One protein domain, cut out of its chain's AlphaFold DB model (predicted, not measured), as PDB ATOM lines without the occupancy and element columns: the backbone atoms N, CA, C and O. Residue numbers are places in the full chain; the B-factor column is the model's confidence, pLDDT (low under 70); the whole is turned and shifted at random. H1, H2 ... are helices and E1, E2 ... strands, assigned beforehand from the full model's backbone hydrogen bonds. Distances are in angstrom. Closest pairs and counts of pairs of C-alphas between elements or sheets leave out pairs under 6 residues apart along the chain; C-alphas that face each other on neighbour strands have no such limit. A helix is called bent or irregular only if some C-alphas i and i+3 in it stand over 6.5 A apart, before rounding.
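AT A GLANCE: This is residues 482 to 565 and 584 to 609 of the 613 residues of an uncharacterized protein of Acidobacteria bacterium (UniProt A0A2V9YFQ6). A small closed barrel of five strands, four of them, E1 to E4, bent, makes the core, with the helix H3 packed on its outside over E4 and the short helix H1 on its outside over E2; H2 touches H1 and is not on the barrel. Round the ring run E1 E2 E3 E5 E4 and back to E1, a mixed sheet in which E3 and E5 are parallel and the other neighbours antiparallel. The printed part has 110 residues, with named elements in the order E1 E2 E3 E4 H1 H2 E5 H3, and its class is mixed, helices and strands. It is compact, with a radius of gyration of the C-alphas of 13.5 A, and rounded, spanning 40 by 33 by 23 A.

HOW THE PARTS SIT: E1, residues 482 to 494, bends by 92 degrees at residue 485. It forms a hairpin with E2, residues 503 to 512, where N 487 and O 510 are 2.8 A apart. E2 forms a hairpin with E3, residues 518 to 527, with N 505 and O 525 3.0 A apart; E1 E2 E3 are a meander, each strand the antiparallel neighbour of the one before. E4, residues 544 to 551, is antiparallel to E1, with N 484 and O 547 2.9 A apart; E1 E2 E3 E4 are a Greek key, a meander of three strands whose first is also the antiparallel neighbour of the fourth. H1, residues 559 to 563, is outside the barrel over E2 at a height over the sheet of 8.9 A. H2, residues 584 to 588, touches H1, the closest C-alphas being those of Leu 559 and Arg 587, 5.2 A apart. E5, residues 593 to 597, is parallel to E3, with N 524 and O 594 2.9 A apart, and antiparallel to E4, with N 550 and O 595 2.8 A apart. H3, residues 598 to 608, is outside the barrel over E4 at a height over the sheet of 7.1 A, slantwise to the strands at 35 degrees to E4 on the local plane; the closest C-alphas of the two are those of Leu 547 and Ala 604, 5.6 A apart. Every O i to N i+4 pair is within hydrogen-bond range in H1 and H3; H2 has 0 of 1, and 1 of 2 O i to N i+3 pairs.

IN THESE COORDINATES: E1 begins at C-alpha 482 (128.931, 115.129, 149.390) and is 24.1 A long. E2 is 26.2 A long, E3 26.1 A, E4 18.4 A and E5 13.8 A. H3 is 15.1 A long and ends at C-alpha 608 (142.530, 108.929, 140.814).

THE WHOLE: The C-alphas farthest apart are those of Tyr 500 and Asp 516, 42.4 A. Residues 566 to 583 are not printed, and C-alphas 565 and 584 are 20.3 A apart across this cut. The link from E3 to E4 is long, 16 residues. The mean pLDDT of the printed part is 78.7; it is under 70 at residues 494 to 500, 538 to 542, 561 to 565, 584 to 588 and 607 to 609.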
ATOM      1  N   GLN A 482     128.151 116.135 148.671       85.56
ATOM      2  CA  GLN A 482     128.931 115.129 149.390       85.56
ATOM      3  C   GLN A 482     129.966 114.494 148.453       85.56
ATOM      4  O   GLN A 482     129.692 114.263 147.275       85.56
ATOM      5  N   GLU A 483     131.154 114.184 148.973       85.88
ATOM      6  CA  GLU A 483     132.086 113.288 148.284       85.88
ATOM      7  C   GLU A 483     131.689 111.839 148.548       85.88
ATOM      8  O   GLU A 483     131.663 111.390 149.694       85.88
ATOM      9  N   LEU A 484     131.358 111.115 147.479       87.06
ATOM     10  CA  LEU A 484     130.881 109.739 147.546       87.06
ATOM     11  C   LEU A 484     131.743 108.815 146.671       87.06
ATOM     12  O   LEU A 484     132.030 109.153 145.519       87.06
ATOM     13  N   PRO A 485     132.163 107.645 147.194       89.38
ATOM     14  CA  PRO A 485     132.799 106.604 146.399       89.38
ATOM     15  C   PRO A 485     131.735 105.927 145.525       89.38
ATOM     16  O   PRO A 485     130.862 105.217 146.024       89.38
ATOM     17  N   VAL A 486     131.790 106.180 144.218       88.25
ATOM     18  CA  VAL A 486     130.792 105.734 143.241       88.25
ATOM     19  C   VAL A 486     131.456 104.917 142.129       88.25
ATOM     20  O   VAL A 486     132.456 105.330 141.538       88.25
ATOM     21  N   ARG A 487     130.871 103.755 141.831       87.31
ATOM     22  CA  ARG A 487     131.242 102.826 140.757       87.31
ATOM     23  C   ARG A 487     130.153 102.860 139.690       87.31
ATOM     24  O   ARG A 487     129.027 102.454 139.955       87.31
ATOM     25  N   VAL A 488     130.449 103.375 138.498       85.19
ATOM     26  CA  VAL A 488     129.449 103.464 137.416       85.19
ATOM     27  C   VAL A 488     129.299 102.093 136.749       85.19
ATOM     28  O   VAL A 488     130.306 101.478 136.412       85.19
ATOM     29  N   ILE A 489     128.061 101.616 136.573       80.62
ATOM     30  CA  ILE A 489     127.759 100.268 136.052       80.62
ATOM     31  C   ILE A 489     127.305 100.335 134.591       80.62
ATOM     32  O   ILE A 489     127.729  99.529 133.766       80.62
ATOM     33  N   GLY A 490     126.438 101.289 134.251       76.44
ATOM     34  CA  GLY A 490     125.867 101.367 132.910       76.44
ATOM     35  C   GLY A 490     125.094 102.651 132.653       76.44
ATOM     36  O   GLY A 490     124.625 103.313 133.577       76.44
ATOM     37  N   LEU A 491     124.980 103.004 131.375       80.38
ATOM     38  CA  LEU A 491     124.159 104.107 130.887       80.38
ATOM     39  C   LEU A 491     122.691 103.656 130.829       80.38
ATOM     40  O   LEU A 491     122.391 102.681 130.144       80.38
ATOM     41  N   ALA A 492     121.797 104.375 131.509       76.44
ATOM     42  CA  ALA A 492     120.350 104.173 131.415       76.44
ATOM     43  C   ALA A 492     119.735 105.050 130.314       76.44
ATOM     44  O   ALA A 492     118.954 104.574 129.495       76.44
ATOM     45  N   LEU A 493     120.123 106.330 130.261       74.50
ATOM     46  CA  LEU A 493     119.609 107.289 129.283       74.50
ATOM     47  C   LEU A 493     120.678 108.322 128.917       74.50
ATOM     48  O   LEU A 493     121.159 109.054 129.779       74.50
ATOM     49  N   ALA A 494     121.009 108.447 127.633       69.31
ATOM     50  CA  ALA A 494     121.741 109.600 127.112       69.31
ATOM     51  C   ALA A 494     120.770 110.495 126.343       69.31
ATOM     52  O   ALA A 494     120.265 110.101 125.292       69.31
ATOM     53  N   LEU A 495     120.523 111.708 126.844       66.06
ATOM     54  CA  LEU A 495     119.708 112.669 126.108       66.06
ATOM     55  C   LEU A 495     120.481 113.215 124.883       66.06
ATOM     56  O   LEU A 495     121.727 113.222 124.874       66.06
ATOM     57  N   PRO A 496     119.769 113.658 123.825       57.84
ATOM     58  CA  PRO A 496     120.391 114.263 122.653       57.84
ATOM     59  C   PRO A 496     121.280 115.442 123.051       57.84
ATOM     60  O   PRO A 496     120.877 116.291 123.843       57.84
ATOM     61  N   SER A 497     122.496 115.507 122.506       58.53
ATOM     62  CA  SER A 497     123.391 116.637 122.773       58.53
ATOM     63  C   SER A 497     122.884 117.885 122.068       58.53
ATOM     64  O   SER A 497     122.837 117.934 120.840       58.53
ATOM     65  N   SER A 498     122.571 118.910 122.852       54.44
ATOM     66  CA  SER A 498     122.411 120.271 122.366       54.44
ATOM     67  C   SER A 498     123.766 120.985 122.316       54.44
ATOM     68  O   SER A 498     124.684 120.675 123.081       54.44
ATOM     69  N   SER A 499     123.869 121.981 121.438       53.41
ATOM     70  CA  SER A 499     124.976 122.945 121.392       53.41
ATOM     71  C   SER A 499     124.734 124.198 122.247       53.41
ATOM     72  O   SER A 499     125.591 125.073 122.281       53.41
ATOM     73  N   TYR A 500     123.570 124.305 122.903       48.72
ATOM     74  CA  TYR A 500     123.079 125.540 123.535       48.72
ATOM     75  C   TYR A 500     122.790 125.415 125.038       48.72
ATOM     76  O   TYR A 500     122.822 126.417 125.746       48.72
ATOM     77  N   PHE A 501     122.530 124.206 125.537       72.50
ATOM     78  CA  PHE A 501     122.191 123.932 126.934       72.50
ATOM     79  C   PHE A 501     123.127 122.873 127.526       72.50
ATOM     80  O   PHE A 501     123.828 122.161 126.807       72.50
ATOM     81  N   SER A 502     123.117 122.737 128.851       76.12
ATOM     82  CA  SER A 502     123.751 121.604 129.526       76.12
ATOM     83  C   SER A 502     123.144 120.280 129.047       76.12
ATOM     84  O   SER A 502     121.925 120.106 129.062       76.12
ATOM     85  N   ASN A 503     124.006 119.349 128.666       82.19
ATOM     86  CA  ASN A 503     123.679 117.988 128.280       82.19
ATOM     87  C   ASN A 503     123.659 117.076 129.512       82.19
ATOM     88  O   ASN A 503     124.461 117.242 130.437       82.19
ATOM     89  N   TYR A 504     122.753 116.101 129.494       85.62
ATOM     90  CA  TYR A 504     122.474 115.211 130.617       85.62
ATOM     91  C   TYR A 504     122.612 113.744 130.197       85.62
ATOM     92  O   TYR A 504     122.023 113.308 129.204       85.62
ATOM     93  N   GLU A 505     123.368 112.977 130.976       87.12
ATOM     94  CA  GLU A 505     123.474 111.521 130.854       87.12
ATOM     95  C   GLU A 505     123.138 110.878 132.208       87.12
ATOM     96  O   GLU A 505     123.660 111.286 133.245       87.12
ATOM     97  N   VAL A 506     122.245 109.890 132.205       87.88
ATOM     98  CA  VAL A 506     121.761 109.180 133.393       87.88
ATOM     99  C   VAL A 506     122.371 107.786 133.421       87.88
ATOM    100  O   VAL A 506     122.233 107.018 132.467       87.88
ATOM    101  N   PHE A 507     123.015 107.450 134.532       86.75
ATOM    102  CA  PHE A 507     123.687 106.177 134.750       86.75
ATOM    103  C   PHE A 507     123.130 105.457 135.975       86.75
ATOM    104  O   PHE A 507     122.810 106.082 136.990       86.75
ATOM    105  N   ILE A 508     123.110 104.129 135.897       87.81
ATOM    106  CA  ILE A 508     123.015 103.269 137.074       87.81
ATOM    107  C   ILE A 508     124.436 103.124 137.626       87.81
ATOM    108  O   ILE A 508     125.378 102.785 136.897       87.81
ATOM    109  N   ALA A 509     124.599 103.410 138.912       87.81
ATOM    110  CA  ALA A 509     125.874 103.327 139.605       87.81
ATOM    111  C   ALA A 509     125.686 102.735 141.007       87.81
ATOM    112  O   ALA A 509     124.607 102.806 141.582       87.81
ATOM    113  N   GLU A 510     126.746 102.184 141.582       87.50
ATOM    114  CA  GLU A 510     126.805 101.812 142.992       87.50
ATOM    115  C   GLU A 510     127.518 102.900 143.789       87.50
ATOM    116  O   GLU A 510     128.670 103.235 143.509       87.50
ATOM    117  N   ARG A 511     126.863 103.403 144.832       88.00
ATOM    118  CA  ARG A 511     127.517 104.063 145.960       88.00
ATOM    119  C   ARG A 511     128.075 102.977 146.875       88.00
ATOM    120  O   ARG A 511     127.324 102.124 147.339       88.00
ATOM    121  N   GLN A 512     129.359 103.036 147.199       84.00
ATOM    122  CA  GLN A 512     129.930 102.193 148.247       84.00
ATOM    123  C   GLN A 512     129.626 102.819 149.625       84.00
ATOM    124  O   GLN A 512     129.884 104.007 149.835       84.00
ATOM    125  N   LEU A 513     129.026 102.059 150.547       81.00
ATOM    126  CA  LEU A 513     128.748 102.504 151.924       81.00
ATOM    127  C   LEU A 513     129.827 101.990 152.877       81.00
ATOM    128  O   LEU A 513     130.387 102.762 153.655       81.00
ATOM    129  N   SER A 514     130.162 100.707 152.761       75.88
ATOM    130  CA  SER A 514     131.272 100.072 153.468       75.88
ATOM    131  C   SER A 514     132.074  99.189 152.504       75.88
ATOM    132  O   SER A 514     131.871  99.232 151.291       75.88
ATOM    133  N   LYS A 515     133.029  98.403 153.007       71.69
ATOM    134  CA  LYS A 515     133.845  97.531 152.149       71.69
ATOM    135  C   LYS A 515     132.987  96.516 151.382       71.69
ATOM    136  O   LYS A 515     133.234  96.305 150.196       71.69
ATOM    137  N   ASP A 516     131.978  95.970 152.055       73.62
ATOM    138  CA  ASP A 516     131.167  94.837 151.602       73.62
ATOM    139  C   ASP A 516     129.674  95.217 151.418       73.62
ATOM    140  O   ASP A 516     128.847  94.374 151.089       73.62
ATOM    141  N   GLU A 517     129.334  96.502 151.591       80.25
ATOM    142  CA  GLU A 517     127.993  97.074 151.397       80.25
ATOM    143  C   GLU A 517     128.022  98.152 150.302       80.25
ATOM    144  O   GLU A 517     128.678  99.194 150.444       80.25
ATOM    145  N   SER A 518     127.271  97.930 149.223       81.75
ATOM    146  CA  SER A 518     126.986  98.929 148.194       81.75
ATOM    147  C   SER A 518     125.481  99.149 148.036       81.75
ATOM    148  O   SER A 518     124.665  98.258 148.263       81.75
ATOM    149  N   GLN A 519     125.112 100.368 147.654       86.12
ATOM    150  CA  GLN A 519     123.744 100.779 147.362       86.12
ATOM    151  C   GLN A 519     123.675 101.250 145.912       86.12
ATOM    152  O   GLN A 519     124.475 102.087 145.488       86.12
ATOM    153  N   LEU A 520     122.700 100.756 145.156       86.56
ATOM    154  CA  LEU A 520     122.419 101.261 143.815       86.56
ATOM    155  C   LEU A 520     121.858 102.686 143.897       86.56
ATOM    156  O   LEU A 520     120.992 102.987 144.718       86.56
ATOM    157  N   ILE A 521     122.362 103.564 143.036       89.44
ATOM    158  CA  ILE A 521     121.988 104.972 142.940       89.44
ATOM    159  C   ILE A 521     121.737 105.354 141.480       89.44
ATOM    160  O   ILE A 521     122.320 104.781 140.553       89.44
ATOM    161  N   LYS A 522     120.918 106.387 141.282       90.81
ATOM    162  CA  LYS A 522     120.798 107.079 139.998       90.81
ATOM    163  C   LYS A 522     121.829 108.204 139.954       90.81
ATOM    164  O   LYS A 522     121.770 109.126 140.767       90.81
ATOM    165  N   LEU A 523     122.767 108.146 139.009       90.50
ATOM    166  CA  LEU A 523     123.777 109.184 138.803       90.50
ATOM    167  C   LEU A 523     123.444 109.999 137.549       90.50
ATOM    168  O   LEU A 523     123.530 109.498 136.431       90.50
ATOM    169  N   VAL A 524     123.098 111.271 137.734       91.31
ATOM    170  CA  VAL A 524     122.856 112.225 136.645       91.31
ATOM    171  C   VAL A 524     124.117 113.061 136.431       91.31
ATOM    172  O   VAL A 524     124.478 113.903 137.258       91.31
ATOM    173  N   TYR A 525     124.791 112.827 135.310       90.38
ATOM    174  CA  TYR A 525     125.961 113.575 134.867       90.38
ATOM    175  C   TYR A 525     125.535 114.788 134.034       90.38
ATOM    176  O   TYR A 525     124.795 114.648 133.059       90.38
ATOM    177  N   VAL A 526     126.022 115.970 134.413       90.25
ATOM    178  CA  VAL A 526     125.749 117.247 133.745       90.25
ATOM    179  C   VAL A 526     127.028 117.762 133.086       90.25
ATOM    180  O   VAL A 526     128.040 117.963 133.758       90.25
ATOM    181  N   SER A 527     126.983 118.008 131.776       88.38
ATOM    182  CA  SER A 527     128.111 118.548 131.000       88.38
ATOM    183  C   SER A 527     127.671 119.683 130.082       88.38
ATOM    184  O   SER A 527     126.576 119.664 129.531       88.38
ATOM    185  N   LEU A 528     128.516 120.694 129.905       87.06
ATOM    186  CA  LEU A 528     128.303 121.749 128.914       87.06
ATOM    187  C   LEU A 528     128.648 121.233 127.500       87.06
ATOM    188  O   LEU A 528     129.400 120.268 127.385       87.06
ATOM    189  N   PRO A 529     128.161 121.852 126.407       81.81
ATOM    190  CA  PRO A 529     128.347 121.329 125.044       81.81
ATOM    191  C   PRO A 529     129.796 121.110 124.582       81.81
ATOM    192  O   PRO A 529     130.038 120.307 123.688       81.81
ATOM    193  N   TYR A 530     130.757 121.814 125.186       81.19
ATOM    194  CA  TYR A 530     132.195 121.679 124.927       81.19
ATOM    195  C   TYR A 530     132.917 120.742 125.917       81.19
ATOM    196  O   TYR A 530     134.132 120.562 125.834       81.19
ATOM    197  N   GLN A 531     132.198 120.173 126.887       86.38
ATOM    198  CA  GLN A 531     132.727 119.233 127.871       86.38
ATOM    199  C   GLN A 531     132.416 117.799 127.438       86.38
ATOM    200  O   GLN A 531     131.298 117.478 127.047       86.38
ATOM    201  N   ARG A 532     133.425 116.929 127.537       83.62
ATOM    202  CA  ARG A 532     133.339 115.511 127.171       83.62
ATOM    203  C   ARG A 532     132.234 114.801 127.974       83.62
ATOM    204  O   ARG A 532     132.140 114.977 129.197       83.62
ATOM    205  N   ARG A 533     131.422 113.984 127.296       84.94
ATOM    206  CA  ARG A 533     130.371 113.147 127.907       84.94
ATOM    207  C   ARG A 533     130.987 112.112 128.855       84.94
ATOM    208  O   ARG A 533     132.134 111.709 128.660       84.94
ATOM    209  N   LEU A 534     130.241 111.625 129.850       82.31
ATOM    210  CA  LEU A 534     130.749 110.581 130.753       82.31
ATOM    211  C   LEU A 534     130.897 109.245 130.008       82.31
ATOM    212  O   LEU A 534     131.890 108.540 130.192       82.31
ATOM    213  N   SER A 535     129.970 108.965 129.089       81.31
ATOM    214  CA  SER A 535     130.043 107.847 128.140       81.31
ATOM    215  C   SER A 535     131.351 107.830 127.321       81.31
ATOM    216  O   SER A 535     131.967 106.778 127.143       81.31
ATOM    217  N   GLU A 536     131.841 108.997 126.899       82.62
ATOM    218  CA  GLU A 536     133.055 109.161 126.085       82.62
ATOM    219  C   GLU A 536     134.373 108.948 126.853       82.62
ATOM    220  O   GLU A 536     135.433 108.887 126.223       82.62
ATOM    221  N   TYR A 537     134.377 108.868 128.189       76.38
ATOM    222  CA  TYR A 537     135.605 108.615 128.965       76.38
ATOM    223  C   TYR A 537     136.030 107.138 128.998       76.38
ATOM    224  O   TYR A 537     137.146 106.846 129.425       76.38
ATOM    225  N   GLY A 538     135.171 106.217 128.546       67.19
ATOM    226  CA  GLY A 538     135.375 104.777 128.698       67.19
ATOM    227  C   GLY A 538     134.995 104.320 130.106       67.19
ATOM    228  O   GLY A 538     135.796 104.376 131.043       67.19
ATOM    229  N   LEU A 539     133.750 103.867 130.255       66.88
ATOM    230  CA  LEU A 539     133.203 103.382 131.520       66.88
ATOM    231  C   LEU A 539     133.948 102.114 131.956       66.88
ATOM    232  O   LEU A 539     133.860 101.066 131.325       66.88
ATOM    233  N   ASN A 540     134.729 102.236 133.028       66.06
ATOM    234  CA  ASN A 540     135.463 101.130 133.631       66.06
ATOM    235  C   ASN A 540     134.709 100.679 134.884       66.06
ATOM    236  O   ASN A 540     134.952 101.213 135.966       66.06
ATOM    237  N   ASN A 541     133.820  99.696 134.736       66.56
ATOM    238  CA  ASN A 541     132.907  99.235 135.794       66.56
ATOM    239  C   ASN A 541     133.609  98.704 137.060       66.56
ATOM    240  O   ASN A 541     132.975  98.545 138.095       66.56
ATOM    241  N   SER A 542     134.918  98.447 137.004       66.25
ATOM    242  CA  SER A 542     135.750  98.058 138.148       66.25
ATOM    243  C   SER A 542     136.308  99.235 138.962       66.25
ATOM    244  O   SER A 542     136.850  99.017 140.045       66.25
ATOM    245  N   ARG A 543     136.210 100.482 138.475       77.62
ATOM    246  CA  ARG A 543     136.783 101.662 139.144       77.62
ATOM    247  C   ARG A 543     135.759 102.373 140.023       77.62
ATOM    248  O   ARG A 543     134.727 102.839 139.549       77.62
ATOM    249  N   VAL A 544     136.109 102.514 141.299       83.81
ATOM    250  CA  VAL A 544     135.423 103.393 142.251       83.81
ATOM    251  C   VAL A 544     136.063 104.778 142.177       83.81
ATOM    252  O   VAL A 544     137.269 104.925 142.387       83.81
ATOM    253  N   TYR A 545     135.263 105.799 141.892       83.94
ATOM    254  CA  TYR A 545     135.686 107.196 141.830       83.94
ATOM    255  C   TYR A 545     135.126 107.958 143.035       83.94
ATOM    256  O   TYR A 545     133.963 107.785 143.385       83.94
ATOM    257  N   LYS A 546     135.915 108.842 143.654       89.38
ATOM    258  CA  LYS A 546     135.398 109.796 144.650       89.38
ATOM    259  C   LYS A 546     134.800 111.002 143.921       89.38
ATOM    260  O   LYS A 546     135.519 111.958 143.643       89.38
ATOM    261  N   LEU A 547     133.520 110.938 143.551       88.19
ATOM    262  CA  LEU A 547     132.833 112.079 142.937       88.19
ATOM    263  C   LEU A 547     132.288 113.017 144.014       88.19
ATOM    264  O   LEU A 547     131.690 112.568 144.991       88.19
ATOM    265  N   ARG A 548     132.398 114.325 143.769       89.56
ATOM    266  CA  ARG A 548     131.528 115.320 144.404       89.56
ATOM    267  C   ARG A 548     130.166 115.238 143.719       89.56
ATOM    268  O   ARG A 548     130.069 115.390 142.498       89.56
ATOM    269  N   VAL A 549     129.126 114.948 144.491       90.44
ATOM    270  CA  VAL A 549     127.754 114.809 143.991       90.44
ATOM    271  C   VAL A 549     126.778 115.508 144.929       90.44
ATOM    272  O   VAL A 549     127.012 115.602 146.132       90.44
ATOM    273  N   THR A 550     125.664 115.982 144.390       90.69
ATOM    274  CA  THR A 550     124.603 116.650 145.151       90.69
ATOM    275  C   THR A 550     123.356 115.777 145.126       90.69
ATOM    276  O   THR A 550     122.922 115.355 144.055       90.69
ATOM    277  N   ARG A 551     122.795 115.469 146.300       88.81
ATOM    278  CA  ARG A 551     121.548 114.698 146.416       88.81
ATOM    279  C   ARG A 551     120.381 115.532 145.888       88.81
ATOM    280  O   ARG A 551     120.188 116.654 146.344       88.81
ATOM    281  N   ASP A 552     119.594 114.968 144.979       85.69
ATOM    282  CA  ASP A 552     118.382 115.597 144.450       85.69
ATOM    283  C   ASP A 552     117.206 114.613 144.578       85.69
ATOM    284  O   ASP A 552     117.154 113.644 143.825       85.69
ATOM    285  N   PRO A 553     116.284 114.801 145.541       84.75
ATOM    286  CA  PRO A 553     115.166 113.883 145.751       84.75
ATOM    287  C   PRO A 553     114.078 113.993 144.674       84.75
ATOM    288  O   PRO A 553     113.197 113.142 144.622       84.75
ATOM    289  N   THR A 554     114.109 115.015 143.809       81.88
ATOM    290  CA  THR A 554     113.065 115.227 142.789       81.88
ATOM    291  C   THR A 554     113.202 114.299 141.582       81.88
ATOM    292  O   THR A 554     112.246 114.134 140.830       81.88
ATOM    293  N   CYS A 555     114.374 113.680 141.401       84.62
ATOM    294  CA  CYS A 555     114.665 112.756 140.305       84.62
ATOM    295  C   CYS A 555     114.789 111.287 140.742       84.62
ATOM    296  O   CYS A 555     115.316 110.477 139.976       84.62
ATOM    297  N   ASP A 556     114.329 110.944 141.948       85.81
ATOM    298  CA  ASP A 556     114.275 109.568 142.454       85.81
ATOM    299  C   ASP A 556     113.310 108.705 141.620       85.81
ATOM    300  O   ASP A 556     112.148 109.052 141.429       85.81
ATOM    301  N   GLU A 557     113.791 107.562 141.128       82.69
ATOM    302  CA  GLU A 557     113.064 106.668 140.212       82.69
ATOM    303  C   GLU A 557     113.368 105.203 140.544       82.69
ATOM    304  O   GLU A 557     114.423 104.882 141.090       82.69
ATOM    305  N   THR A 558     112.463 104.285 140.203       83.25
ATOM    306  CA  THR A 558     112.718 102.843 140.369       83.25
ATOM    307  C   THR A 558     113.683 102.303 139.312       83.25
ATOM    308  O   THR A 558     113.776 102.825 138.197       83.25
ATOM    309  N   LEU A 559     114.374 101.201 139.628       74.69
ATOM    310  CA  LEU A 559     115.245 100.511 138.667       74.69
ATOM    311  C   LEU A 559     114.470 100.075 137.414       74.69
ATOM    312  O   LEU A 559     114.986 100.179 136.300       74.69
ATOM    313  N   LEU A 560     113.212  99.655 137.583       71.62
ATOM    314  CA  LEU A 560     112.314  99.330 136.476       71.62
ATOM    315  C   LEU A 560     112.089 100.530 135.535       71.62
ATOM    316  O   LEU A 560     112.229 100.388 134.327       71.62
ATOM    317  N   GLN A 561     111.814 101.723 136.070       68.06
ATOM    318  CA  GLN A 561     111.590 102.927 135.254       68.06
ATOM    319  C   GLN A 561     112.834 103.358 134.462       68.06
ATOM    320  O   GLN A 561     112.701 103.808 133.329       68.06
ATOM    321  N   MET A 562     114.042 103.174 135.006       67.19
ATOM    322  CA  MET A 562     115.287 103.500 134.290       67.19
ATOM    323  C   MET A 562     115.754 102.435 133.289       67.19
ATOM    324  O   MET A 562     116.574 102.743 132.428       67.19
ATOM    325  N   THR A 563     115.278 101.191 133.388       63.31
ATOM    326  CA  THR A 563     115.693 100.097 132.486       63.31
ATOM    327  C   THR A 563     114.777  99.909 131.272       63.31
ATOM    328  O   THR A 563     115.107  99.111 130.398       63.31
ATOM    329  N   TRP A 564     113.680 100.673 131.168       42.28
ATOM    330  CA  TRP A 564     112.715 100.600 130.062       42.28
ATOM    331  C   TRP A 564     112.675 101.850 129.157       42.28
ATOM    332  O   TRP A 564     111.758 102.667 129.254       42.28
ATOM    333  N   PRO A 565     113.594 101.954 128.181       43.38
ATOM    334  CA  PRO A 565     113.357 102.652 126.924       43.38
ATOM    335  C   PRO A 565     113.175 101.636 125.779       43.38
ATOM    336  O   PRO A 565     114.121 101.288 125.072       43.38
ATOM    337  N   PRO A 584     114.982  90.511 143.888       48.19
ATOM    338  CA  PRO A 584     113.635  90.909 143.478       48.19
ATOM    339  C   PRO A 584     113.156  92.205 144.155       48.19
ATOM    340  O   PRO A 584     112.455  92.994 143.524       48.19
ATOM    341  N   SER A 585     113.595  92.460 145.393       50.94
ATOM    342  CA  SER A 585     113.333  93.697 146.137       50.94
ATOM    343  C   SER A 585     113.995  94.937 145.517       50.94
ATOM    344  O   SER A 585     113.365  95.990 145.442       50.94
ATOM    345  N   ASP A 586     115.232  94.818 145.021       56.84
ATOM    346  CA  ASP A 586     116.025  95.950 144.508       56.84
ATOM    347  C   ASP A 586     115.438  96.524 143.211       56.84
ATOM    348  O   ASP A 586     115.580  97.709 142.918       56.84
ATOM    349  N   ARG A 587     114.732  95.688 142.437       60.38
ATOM    350  CA  ARG A 587     114.090  96.075 141.168       60.38
ATOM    351  C   ARG A 587     112.951  97.078 141.359       60.38
ATOM    352  O   ARG A 587     112.738  97.931 140.497       60.38
ATOM    353  N   ASN A 588     112.260  96.978 142.494       62.06
ATOM    354  CA  ASN A 588     111.161  97.863 142.885       62.06
ATOM    355  C   ASN A 588     111.616  98.957 143.870       62.06
ATOM    356  O   ASN A 588     110.823  99.827 144.224       62.06
ATOM    357  N   GLY A 589     112.877  98.924 144.313       70.38
ATOM    358  CA  GLY A 589     113.462  99.960 145.153       70.38
ATOM    359  C   GLY A 589     113.526 101.302 144.424       70.38
ATOM    360  O   GLY A 589     113.920 101.377 143.258       70.38
ATOM    361  N   MET A 590     113.149 102.373 145.123       81.19
ATOM    362  CA  MET A 590     113.338 103.742 144.649       81.19
ATOM    363  C   MET A 590     114.824 104.104 144.773       81.19
ATOM    364  O   MET A 590     115.367 104.146 145.879       81.19
ATOM    365  N   LEU A 591     115.490 104.332 143.643       86.06
ATOM    366  CA  LEU A 591     116.924 104.590 143.595       86.06
ATOM    367  C   LEU A 591     117.195 106.072 143.889       86.06
ATOM    368  O   LEU A 591     116.721 106.933 143.142       86.06
ATOM    369  N   PRO A 592     117.974 106.397 144.940       89.12
ATOM    370  CA  PRO A 592     118.253 107.779 145.291       89.12
ATOM    371  C   PRO A 592     119.082 108.450 144.191       89.12
ATOM    372  O   PRO A 592     120.145 107.961 143.794       89.12
ATOM    373  N   CYS A 593     118.586 109.585 143.708       90.38
ATOM    374  CA  CYS A 593     119.176 110.374 142.641       90.38
ATOM    375  C   CYS A 593     120.236 111.362 143.162       90.38
ATOM    376  O   CYS A 593     120.041 112.098 144.139       90.38
ATOM    377  N   TYR A 594     121.384 111.374 142.486       91.25
ATOM    378  CA  TYR A 594     122.513 112.259 142.749       91.25
ATOM    379  C   TYR A 594     122.988 112.903 141.446       91.25
ATOM    380  O   TYR A 594     123.133 112.237 140.419       91.25
ATOM    381  N   ARG A 595     123.268 114.205 141.493       91.50
ATOM    382  CA  ARG A 595     123.704 115.017 140.350       91.50
ATOM    383  C   ARG A 595     125.187 115.357 140.486       91.50
ATOM    384  O   ARG A 595     125.645 115.697 141.576       91.50
ATOM    385  N   THR A 596     125.942 115.276 139.395       91.44
ATOM    386  CA  THR A 596     127.378 115.601 139.358       91.44
ATOM    387  C   THR A 596     127.730 116.382 138.094       91.44
ATOM    388  O   THR A 596     127.033 116.271 137.084       91.44
ATOM    389  N   THR A 597     128.798 117.175 138.141       91.06
ATOM    390  CA  THR A 597     129.247 117.985 137.000       91.06
ATOM    391  C   THR A 597     130.444 117.353 136.293       91.06
ATOM    392  O   THR A 597     131.229 116.613 136.893       91.06
ATOM    393  N   ALA A 598     130.634 117.691 135.017       88.50
ATOM    394  CA  ALA A 598     131.826 117.306 134.268       88.50
ATOM    395  C   ALA A 598     133.131 117.776 134.937       88.50
ATOM    396  O   ALA A 598     134.131 117.061 134.896       88.50
ATOM    397  N   ASP A 599     133.142 118.941 135.590       87.81
ATOM    398  CA  ASP A 599     134.343 119.460 136.253       87.81
ATOM    399  C   ASP A 599     134.612 118.797 137.612       87.81
ATOM    400  O   ASP A 599     135.775 118.563 137.951       87.81
ATOM    401  N   ASP A 600     133.572 118.390 138.349       89.12
ATOM    402  CA  ASP A 600     133.712 117.522 139.526       89.12
ATOM    403  C   ASP A 600     134.242 116.135 139.142       89.12
ATOM    404  O   ASP A 600     135.156 115.621 139.791       89.12
ATOM    405  N   TYR A 601     133.746 115.550 138.046       87.50
ATOM    406  CA  TYR A 601     134.267 114.279 137.540       87.50
ATOM    407  C   TYR A 601     135.713 114.401 137.034       87.50
ATOM    408  O   TYR A 601     136.551 113.558 137.351       87.50
ATOM    409  N   ARG A 602     136.067 115.483 136.324       85.94
ATOM    410  CA  ARG A 602     137.462 115.765 135.928       85.94
ATOM    411  C   ARG A 602     138.381 115.947 137.138       85.94
ATOM    412  O   ARG A 602     139.525 115.489 137.100       85.94
ATOM    413  N   ARG A 603     137.888 116.550 138.226       85.38
ATOM    414  CA  ARG A 603     138.613 116.651 139.502       85.38
ATOM    415  C   ARG A 603     138.823 115.267 140.125       85.38
ATOM    416  O   ARG A 603     139.965 114.918 140.425       85.38
ATOM    417  N   ALA A 604     137.780 114.440 140.204       85.25
ATOM    418  CA  ALA A 604     137.875 113.049 140.659       85.25
ATOM    419  C   ALA A 604     138.876 112.224 139.823       85.25
ATOM    420  O   ALA A 604     139.710 111.507 140.379       85.25
ATOM    421  N   LEU A 605     138.870 112.385 138.492       81.56
ATOM    422  CA  LEU A 605     139.859 111.778 137.599       81.56
ATOM    423  C   LEU A 605     141.291 112.206 137.950       81.56
ATOM    424  O   LEU A 605     142.164 111.343 138.026       81.56
ATOM    425  N   SER A 606     141.537 113.493 138.220       76.44
ATOM    426  CA  SER A 606     142.875 113.978 138.594       76.44
ATOM    427  C   SER A 606     143.395 113.369 139.904       76.44
ATOM    428  O   SER A 606     144.554 112.963 139.955       76.44
ATOM    429  N   HIS A 607     142.531 113.190 140.911       68.69
ATOM    430  CA  HIS A 607     142.881 112.544 142.183       68.69
ATOM    431  C   HIS A 607     142.959 111.007 142.105       68.69
ATOM    432  O   HIS A 607     143.485 110.381 143.022       68.69
ATOM    433  N   SER A 608     142.457 110.388 141.029       60.28
ATOM    434  CA  SER A 608     142.530 108.929 140.814       60.28
ATOM    435  C   SER A 608     143.751 108.465 140.013       60.28
ATOM    436  O   SER A 608     143.973 107.260 139.880       60.28
ATOM    437  N   ARG A 609     144.568 109.387 139.484       51.34
ATOM    438  CA  ARG A 609     145.865 109.023 138.902       51.34
ATOM    439  C   ARG A 609     146.825 108.620 140.029       51.34
ATOM    440  O   ARG A 609     147.039 109.434 140.927       51.34
TER     441      ARG A 609